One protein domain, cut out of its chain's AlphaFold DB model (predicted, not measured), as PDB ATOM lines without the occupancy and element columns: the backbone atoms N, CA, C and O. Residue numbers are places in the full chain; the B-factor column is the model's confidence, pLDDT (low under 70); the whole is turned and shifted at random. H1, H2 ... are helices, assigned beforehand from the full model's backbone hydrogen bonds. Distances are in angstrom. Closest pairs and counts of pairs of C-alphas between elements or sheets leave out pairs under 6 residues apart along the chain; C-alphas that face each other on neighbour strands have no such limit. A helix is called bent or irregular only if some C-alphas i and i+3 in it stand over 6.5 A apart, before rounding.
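AT A GLANCE: This is residues 2 to 66 of the 162 residues of a protein of Ileibacterium valens (UniProt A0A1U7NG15). Two helices follow each other in a long zigzag: H1 runs nearly straight, H2 turns off from its end at a corner and is itself bent into an arch, and the tail of residues 59 to 66 folds back beside the far part of H2. No arm of either helix touches another, and the outline is a rod of 60 by 22 by 22 A. The printed part has 65 residues, with named helices H1 and H2 in that order and no named strand: all helix. It is extended, with a radius of gyration of the C-alphas of 20.1 A.

IN THESE COORDINATES: H1, residues 2 to 21, was assigned as one helix by its hydrogen bonds but is bent: C-alphas 11 and 14 are 7.0 A apart. Its arms are H1a, residues 2 to 11, from C-alpha 2 at (453.715, 496.780, 426.812), and H1b, residues 14 to 21. H2, residues 23 to 58, was likewise assigned as one helix but is bent: C-alphas 40 and 43 are 7.2 A apart. H2a, residues 23 to 40, is 24.5 A long; H2b, residues 43 to 58, is 22.8 A long and ends at C-alpha 58 at (495.257, 493.473, 470.497). H2a is irregular, with C-alphas 29 and 32 7.1 A apart, and has a kink of 51 degrees near residue 30.

HOW THE PARTS SIT: H1a and H1b stand at a shallow tilt of 28 degrees. H1b and H2a are close but not clearly touching, about perpendicular at 82 degrees; their closest C-alphas, those of Ala 19 and Met 26, are 6.3 A apart. H2a and H2b are about perpendicular, at 81 degrees. H1b and H2b are apart. Each O i to N i+4 pair is within hydrogen-bond range in H1a, H1b and H2b; in H2a 12 of 14 are.

THE WHOLE: The two C-alphas farthest apart, those of Ile 2 and Gly 60, are 60.9 A apart. The printed part has no cut, and the link from H1 to H2 is tight. The mean pLDDT of the printed part is 89.7; residue 66 is under 70.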
ATOM      1  N   ILE A   2     452.745 496.828 427.928       88.38
ATOM      2  CA  ILE A   2     453.715 496.780 426.812       88.38
ATOM      3  C   ILE A   2     454.982 497.591 427.124       88.38
ATOM      4  O   ILE A   2     456.076 497.047 427.067       88.38
ATOM      5  N   LEU A   3     454.846 498.854 427.547       93.31
ATOM      6  CA  LEU A   3     456.001 499.692 427.891       93.31
ATOM      7  C   LEU A   3     456.878 499.043 428.975       93.31
ATOM      8  O   LEU A   3     458.078 498.918 428.785       93.31
ATOM      9  N   SER A   4     456.258 498.559 430.057       90.75
ATOM     10  CA  SER A   4     456.932 497.879 431.169       90.75
ATOM     11  C   SER A   4     457.690 496.624 430.725       90.75
ATOM     12  O   SER A   4     458.805 496.396 431.178       90.75
ATOM     13  N   TYR A   5     457.108 495.830 429.817       93.31
ATOM     14  CA  TYR A   5     457.769 494.664 429.232       93.31
ATOM     15  C   TYR A   5     459.009 495.072 428.432       93.31
ATOM     16  O   TYR A   5     460.087 494.535 428.665       93.31
ATOM     17  N   PHE A   6     458.892 496.068 427.550       93.81
ATOM     18  CA  PHE A   6     460.030 496.560 426.770       93.81
ATOM     19  C   PHE A   6     461.129 497.139 427.664       93.81
ATOM     20  O   PHE A   6     462.298 496.804 427.488       93.81
ATOM     21  N   THR A   7     460.780 497.953 428.660       92.44
ATOM     22  CA  THR A   7     461.770 498.508 429.591       92.44
ATOM     23  C   THR A   7     462.457 497.426 430.419       92.44
ATOM     24  O   THR A   7     463.653 497.524 430.650       92.44
ATOM     25  N   LEU A   8     461.743 496.373 430.823       94.50
ATOM     26  CA  LEU A   8     462.318 495.281 431.609       94.50
ATOM     27  C   LEU A   8     463.219 494.389 430.743       94.50
ATOM     28  O   LEU A   8     464.328 494.040 431.141       94.50
ATOM     29  N   VAL A   9     462.787 494.067 429.523       93.50
ATOM     30  CA  VAL A   9     463.572 493.244 428.596       93.50
ATOM     31  C   VAL A   9     464.835 493.977 428.148       93.50
ATOM     32  O   VAL A   9     465.932 493.450 428.305       93.50
ATOM     33  N   PHE A  10     464.703 495.195 427.623       91.62
ATOM     34  CA  PHE A  10     465.830 495.927 427.039       91.62
ATOM     35  C   PHE A  10     466.656 496.706 428.062       91.62
ATOM     36  O   PHE A  10     467.846 496.911 427.840       91.62
ATOM     37  N   GLY A  11     466.052 497.140 429.168       88.38
ATOM     38  CA  GLY A  11     466.746 497.886 430.217       88.38
ATOM     39  C   GLY A  11     467.440 496.999 431.246       88.38
ATOM     40  O   GLY A  11     468.455 497.413 431.796       88.38
ATOM     41  N   GLU A  12     466.936 495.785 431.488       91.75
ATOM     42  CA  GLU A  12     467.455 494.921 432.555       91.75
ATOM     43  C   GLU A  12     467.874 493.533 432.056       91.75
ATOM     44  O   GLU A  12     469.048 493.179 432.161       91.75
ATOM     45  N   LEU A  13     466.955 492.744 431.485       92.38
ATOM     46  CA  LEU A  13     467.220 491.330 431.178       92.38
ATOM     47  C   LEU A  13     468.310 491.139 430.118       92.38
ATOM     48  O   LEU A  13     469.217 490.326 430.304       92.38
ATOM     49  N   VAL A  14     468.232 491.883 429.012       91.25
ATOM     50  CA  VAL A  14     469.197 491.782 427.908       91.25
ATOM     51  C   VAL A  14     470.586 492.273 428.336       91.25
ATOM     52  O   VAL A  14     471.541 491.511 428.166       91.25
ATOM     53  N   PRO A  15     470.749 493.468 428.944       85.69
ATOM     54  CA  PRO A  15     472.049 493.910 429.446       85.69
ATOM     55  C   PRO A  15     472.659 492.938 430.459       85.69
ATOM     56  O   PRO A  15     473.855 492.652 430.392       85.69
ATOM     57  N   LYS A  16     471.839 492.379 431.359       87.12
ATOM     58  CA  LYS A  16     472.288 491.406 432.361       87.12
ATOM     59  C   LYS A  16     472.799 490.117 431.719       87.12
ATOM     60  O   LYS A  16     473.864 489.637 432.097       87.12
ATOM     61  N   GLN A  17     472.095 489.595 430.714       88.94
ATOM     62  CA  GLN A  17     472.553 488.423 429.962       88.94
ATOM     63  C   GLN A  17     473.863 488.690 429.210       88.94
ATOM     64  O   GLN A  17     474.765 487.854 429.220       88.94
ATOM     65  N   ILE A  18     474.011 489.871 428.603       85.88
ATOM     66  CA  ILE A  18     475.260 490.262 427.933       85.88
ATOM     67  C   ILE A  18     476.413 490.337 428.941       85.88
ATOM     68  O   ILE A  18     477.502 489.849 428.645       85.88
ATOM     69  N   ALA A  19     476.179 490.891 430.132       85.69
ATOM     70  CA  ALA A  19     477.189 490.970 431.185       85.69
ATOM     71  C   ALA A  19     477.638 489.586 431.682       85.69
ATOM     72  O   ALA A  19     478.816 489.407 431.969       85.69
ATOM     73  N   ILE A  20     476.737 488.601 431.745       86.88
ATOM     74  CA  ILE A  20     477.085 487.228 432.141       86.88
ATOM     75  C   ILE A  20     477.901 486.531 431.045       86.88
ATOM     76  O   ILE A  20     478.924 485.916 431.339       86.88
ATOM     77  N   HIS A  21     477.487 486.643 429.780       87.31
ATOM     78  CA  HIS A  21     478.161 485.954 428.674       87.31
ATOM     79  C   HIS A  21     479.454 486.633 428.200       87.31
ATOM     80  O   HIS A  21     480.319 485.967 427.637       87.31
ATOM     81  N   LYS A  22     479.595 487.946 428.402       86.06
ATOM     82  CA  LYS A  22     480.783 488.739 428.040       86.06
ATOM     83  C   LYS A  22     481.352 489.474 429.253       86.06
ATOM     84  O   LYS A  22     481.693 490.657 429.172       86.06
ATOM     85  N   SER A  23     481.437 488.765 430.373       84.94
ATOM     86  CA  SER A  23     481.881 489.301 431.662       84.94
ATOM     87  C   SER A  23     483.242 489.982 431.576       84.94
ATOM     88  O   SER A  23     483.395 491.082 432.089       84.94
ATOM     89  N   GLU A  24     484.196 489.399 430.856       84.94
ATOM     90  CA  GLU A  24     485.564 489.914 430.752       84.94
ATOM     91  C   GLU A  24     485.654 491.246 429.985       84.94
ATOM     92  O   GLU A  24     486.232 492.212 430.475       84.94
ATOM     93  N   GLN A  25     485.013 491.352 428.814       86.19
ATOM     94  CA  GLN A  25     484.995 492.601 428.036       86.19
ATOM     95  C   GLN A  25     484.249 493.720 428.772       86.19
ATOM     96  O   GLN A  25     484.700 494.867 428.776       86.19
ATOM     97  N   MET A  26     483.123 493.390 429.414       86.19
ATOM     98  CA  MET A  26     482.370 494.354 430.219       86.19
ATOM     99  C   MET A  26     483.164 494.779 431.460       86.19
ATOM    100  O   MET A  26     483.217 495.970 431.767       86.19
ATOM    101  N   ALA A  27     483.835 493.841 432.132       86.69
ATOM    102  CA  ALA A  27     484.701 494.132 433.269       86.69
ATOM    103  C   ALA A  27     485.844 495.069 432.869       86.69
ATOM    104  O   ALA A  27     486.050 496.083 433.532       86.69
ATOM    105  N   LEU A  28     486.529 494.802 431.753       88.62
ATOM    106  CA  LEU A  28     487.588 495.673 431.238       88.62
ATOM    107  C   LEU A  28     487.066 497.076 430.902       88.62
ATOM    108  O   LEU A  28     487.694 498.061 431.291       88.62
ATOM    109  N   GLY A  29     485.897 497.181 430.261       88.69
ATOM    110  CA  GLY A  29     485.284 498.468 429.914       88.69
ATOM    111  C   GLY A  29     484.885 499.320 431.124       88.69
ATOM    112  O   GLY A  29     485.009 500.544 431.084       88.69
ATOM    113  N   VAL A  30     484.443 498.692 432.218       89.25
ATOM    114  CA  VAL A  30     484.018 499.393 433.446       89.25
ATOM    115  C   VAL A  30     485.163 499.533 434.464       89.25
ATOM    116  O   VAL A  30     485.083 500.357 435.380       89.25
ATOM    117  N   SER A  31     486.263 498.796 434.285       90.94
ATOM    118  CA  SER A  31     487.396 498.741 435.223       90.94
ATOM    119  C   SER A  31     487.954 500.117 435.588       90.94
ATOM    120  O   SER A  31     488.242 500.364 436.756       90.94
ATOM    121  N   GLY A  32     488.052 501.043 434.628       90.44
ATOM    122  CA  GLY A  32     488.565 502.394 434.867       90.44
ATOM    123  C   GLY A  32     487.669 503.222 435.793       90.44
ATOM    124  O   GLY A  32     488.166 503.924 436.673       90.44
ATOM    125  N   LEU A  33     486.345 503.093 435.654       92.31
ATOM    126  CA  LEU A  33     485.376 503.795 436.498       92.31
ATOM    127  C   LEU A  33     485.395 503.234 437.923       92.31
ATOM    128  O   LEU A  33     485.470 503.996 438.887       92.31
ATOM    129  N   ILE A  34     485.411 501.904 438.049       92.62
ATOM    130  CA  ILE A  34     485.554 501.221 439.343       92.62
ATOM    131  C   ILE A  34     486.876 501.613 440.008       92.62
ATOM    132  O   ILE A  34     486.885 501.930 441.193       92.62
ATOM    133  N   SER A  35     487.972 501.665 439.250       91.38
ATOM    134  CA  SER A  35     489.291 502.053 439.762       91.38
ATOM    135  C   SER A  35     489.317 503.500 440.252       91.38
ATOM    136  O   SER A  35     489.909 503.782 441.290       91.38
ATOM    137  N   GLY A  36     488.638 504.417 439.556       93.94
ATOM    138  CA  GLY A  36     488.501 505.809 439.994       93.94
ATOM    139  C   GLY A  36     487.739 505.939 441.316       93.94
ATOM    140  O   GLY A  36     488.183 506.646 442.222       93.94
ATOM    141  N   ILE A  37     486.634 505.203 441.464       93.56
ATOM    142  CA  ILE A  37     485.881 505.138 442.726       93.56
ATOM    143  C   ILE A  37     486.747 504.508 443.823       93.56
ATOM    144  O   ILE A  37     486.868 505.064 444.913       93.56
ATOM    145  N   ALA A  38     487.405 503.386 443.533       92.25
ATOM    146  CA  ALA A  38     488.284 502.706 444.476       92.25
ATOM    147  C   ALA A  38     489.427 503.616 444.943       92.25
ATOM    148  O   ALA A  38     489.751 503.629 446.127       92.25
ATOM    149  N   PHE A  39     489.997 504.428 444.051       94.44
ATOM    150  CA  PHE A  39     491.012 505.416 444.399       94.44
ATOM    151  C   PHE A  39     490.463 506.493 445.343       94.44
ATOM    152  O   PHE A  39     491.091 506.791 446.360       94.44
ATOM    153  N   LEU A  40     489.270 507.023 445.056       96.19
ATOM    154  CA  LEU A  40     488.615 508.036 445.887       96.19
ATOM    155  C   LEU A  40     488.317 507.526 447.306       96.19
ATOM    156  O   LEU A  40     488.520 508.248 448.280       96.19
ATOM    157  N   PHE A  41     487.870 506.273 447.429       95.25
ATOM    158  CA  PHE A  41     487.562 505.645 448.718       95.25
ATOM    159  C   PHE A  41     488.766 504.952 449.376       95.25
ATOM    160  O   PHE A  41     488.707 504.629 450.562       95.25
ATOM    161  N   SER A  42     489.883 504.782 448.663       93.88
ATOM    162  CA  SER A  42     491.119 504.178 449.174       93.88
ATOM    163  C   SER A  42     491.583 504.735 450.529       93.88
ATOM    164  O   SER A  42     491.884 503.926 451.408       93.88
ATOM    165  N   PRO A  43     491.633 506.065 450.773       93.62
ATOM    166  CA  PRO A  43     492.055 506.583 452.075       93.62
ATOM    167  C   PRO A  43     491.122 506.155 453.212       93.62
ATOM    168  O   PRO A  43     491.600 505.803 454.288       93.62
ATOM    169  N   LEU A  44     489.808 506.126 452.970       95.75
ATOM    170  CA  LEU A  44     488.824 505.688 453.960       95.75
ATOM    171  C   LEU A  44     489.000 504.200 454.287       95.75
ATOM    172  O   LEU A  44     489.067 503.828 455.459       95.75
ATOM    173  N   VAL A  45     489.134 503.365 453.251       93.06
ATOM    174  CA  VAL A  45     489.359 501.921 453.404       93.06
ATOM    175  C   VAL A  45     490.647 501.660 454.181       93.06
ATOM    176  O   VAL A  45     490.629 500.879 455.123       93.06
ATOM    177  N   LYS A  46     491.744 502.367 453.878       93.62
ATOM    178  CA  LYS A  46     493.021 502.211 454.599       93.62
ATOM    179  C   LYS A  46     492.905 502.509 456.093       93.62
ATOM    180  O   LYS A  46     493.479 501.774 456.894       93.62
ATOM    181  N   VAL A  47     492.179 503.561 456.476       96.38
ATOM    182  CA  VAL A  47     491.954 503.902 457.892       96.38
ATOM    183  C   VAL A  47     491.157 502.802 458.591       96.38
ATOM    184  O   VAL A  47     491.540 502.363 459.677       96.38
ATOM    185  N   LEU A  48     490.096 502.310 457.948       94.19
ATOM    186  CA  LEU A  48     489.304 501.185 458.446       94.19
ATOM    187  C   LEU A  48     490.162 499.928 458.609       94.19
ATOM    188  O   LEU A  48     490.227 499.389 459.710       94.19
ATOM    189  N   THR A  49     490.890 499.515 457.572       92.44
ATOM    190  CA  THR A  49     491.788 498.352 457.619       92.44
ATOM    191  C   THR A  49     492.832 498.490 458.723       92.44
ATOM    192  O   THR A  49     493.062 497.544 459.473       92.44
ATOM    193  N   TRP A  50     493.439 499.671 458.882       94.44
ATOM    194  CA  TRP A  50     494.391 499.918 459.965       94.44
ATOM    195  C   TRP A  50     493.741 499.770 461.345       94.44
ATOM    196  O   TRP A  50     494.321 499.134 462.228       94.44
ATOM    197  N   SER A  51     492.527 500.297 461.524       95.06
ATOM    198  CA  SER A  51     491.787 500.166 462.782       95.06
ATOM    199  C   SER A  51     491.450 498.704 463.097       95.06
ATOM    200  O   SER A  51     491.760 498.233 464.192       95.06
ATOM    201  N   THR A  52     490.942 497.948 462.120       92.94
ATOM    202  CA  THR A  52     490.624 496.520 462.254       92.94
ATOM    203  C   THR A  52     491.866 495.708 462.593       92.94
ATOM    204  O   THR A  52     491.871 494.963 463.570       92.94
ATOM    205  N   ASN A  53     492.957 495.900 461.850       92.81
ATOM    206  CA  ASN A  53     494.204 495.172 462.073       92.81
ATOM    207  C   ASN A  53     494.811 495.482 463.445       92.81
ATOM    208  O   ASN A  53     495.427 494.613 464.059       92.81
ATOM    209  N   THR A  54     494.628 496.706 463.944       94.00
ATOM    210  CA  THR A  54     495.051 497.085 465.298       94.00
ATOM    211  C   THR A  54     494.242 496.331 466.351       94.00
ATOM    212  O   THR A  54     494.832 495.761 467.265       94.00
ATOM    213  N   VAL A  55     492.916 496.259 466.200       95.06
ATOM    214  CA  VAL A  55     492.043 495.494 467.108       95.06
ATOM    215  C   VAL A  55     492.384 494.003 467.081       95.06
ATOM    216  O   VAL A  55     492.565 493.409 468.142       95.06
ATOM    217  N   LEU A  56     492.543 493.409 465.895       93.12
ATOM    218  CA  LEU A  56     492.914 491.997 465.743       93.12
ATOM    219  C   LEU A  56     494.227 491.679 466.468       93.12
ATOM    220  O   LEU A  56     494.285 490.721 467.235       93.12
ATOM    221  N   ARG A  57     495.246 492.536 466.322       91.31
ATOM    222  CA  ARG A  57     496.526 492.373 467.029       91.31
ATOM    223  C   ARG A  57     496.387 492.471 468.545       91.31
ATOM    224  O   ARG A  57     497.047 491.716 469.249       91.31
ATOM    225  N   VAL A  58     495.539 493.369 469.051       94.12
ATOM    226  CA  VAL A  58     495.257 493.473 470.497       94.12
ATOM    227  C   VAL A  58     494.589 492.198 471.021       94.12
ATOM    228  O   VAL A  58     494.871 491.780 472.140       94.12
ATOM    229  N   LEU A  59     493.756 491.551 470.206       94.06
ATOM    230  CA  LEU A  59     493.122 490.267 470.520       94.06
ATOM    231  C   LEU A  59     494.043 489.051 470.303       94.06
ATOM    232  O   LEU A  59     493.617 487.923 470.536       94.06
ATOM    233  N   GLY A  60     495.291 489.253 469.865       88.94
ATOM    234  CA  GLY A  60     496.246 488.173 469.592       88.94
ATOM    235  C   GLY A  60     496.043 487.460 468.250       88.94
ATOM    236  O   GLY A  60     496.660 486.424 468.019       88.94
ATOM    237  N   ILE A  61     495.211 488.002 467.357       85.38
ATOM    238  CA  ILE A  61     494.966 487.469 466.011       85.38
ATOM    239  C   ILE A  61     495.923 488.156 465.032       85.38
ATOM    240  O   ILE A  61     496.021 489.387 465.005       85.38
ATOM    241  N   ASN A  62     496.643 487.378 464.221       83.56
ATOM    242  CA  ASN A  62     497.557 487.919 463.218       83.56
ATOM    243  C   ASN A  62     496.779 488.301 461.941       83.56
ATOM    244  O   ASN A  62     496.327 487.406 461.242       83.56
ATOM    245  N   PRO A  63     496.645 489.593 461.583       76.31
ATOM    246  CA  PRO A  63     495.894 490.012 460.394       76.31
ATOM    247  C   PRO A  63     496.604 489.707 459.063       76.31
ATOM    248  O   PRO A  63     496.020 489.918 458.009       76.31
ATOM    249  N   ASN A  64     497.867 489.266 459.108       75.19
ATOM    250  CA  ASN A  64     498.668 488.908 457.935       75.19
ATOM    251  C   ASN A  64     498.939 487.396 457.864       75.19
ATOM    252  O   ASN A  64     499.908 486.982 457.227       75.19
ATOM    253  N   SER A  65     498.167 486.561 458.567       70.81
ATOM    254  CA  SER A  65     498.158 485.133 458.255       70.81
ATOM    255  C   SER A  65     497.539 484.991 456.867       70.81
ATOM    256  O   SER A  65     496.326 485.085 456.722       70.81
ATOM    257  N   ASN A  66     498.378 484.886 455.840       55.91
ATOM    258  CA  ASN A  66     497.915 484.641 454.482       55.91
ATOM    259  C   ASN A  66     497.173 483.301 454.454       55.91
ATOM    260  O   ASN A  66     497.797 482.253 454.576       55.91
TER     261      ASN A  66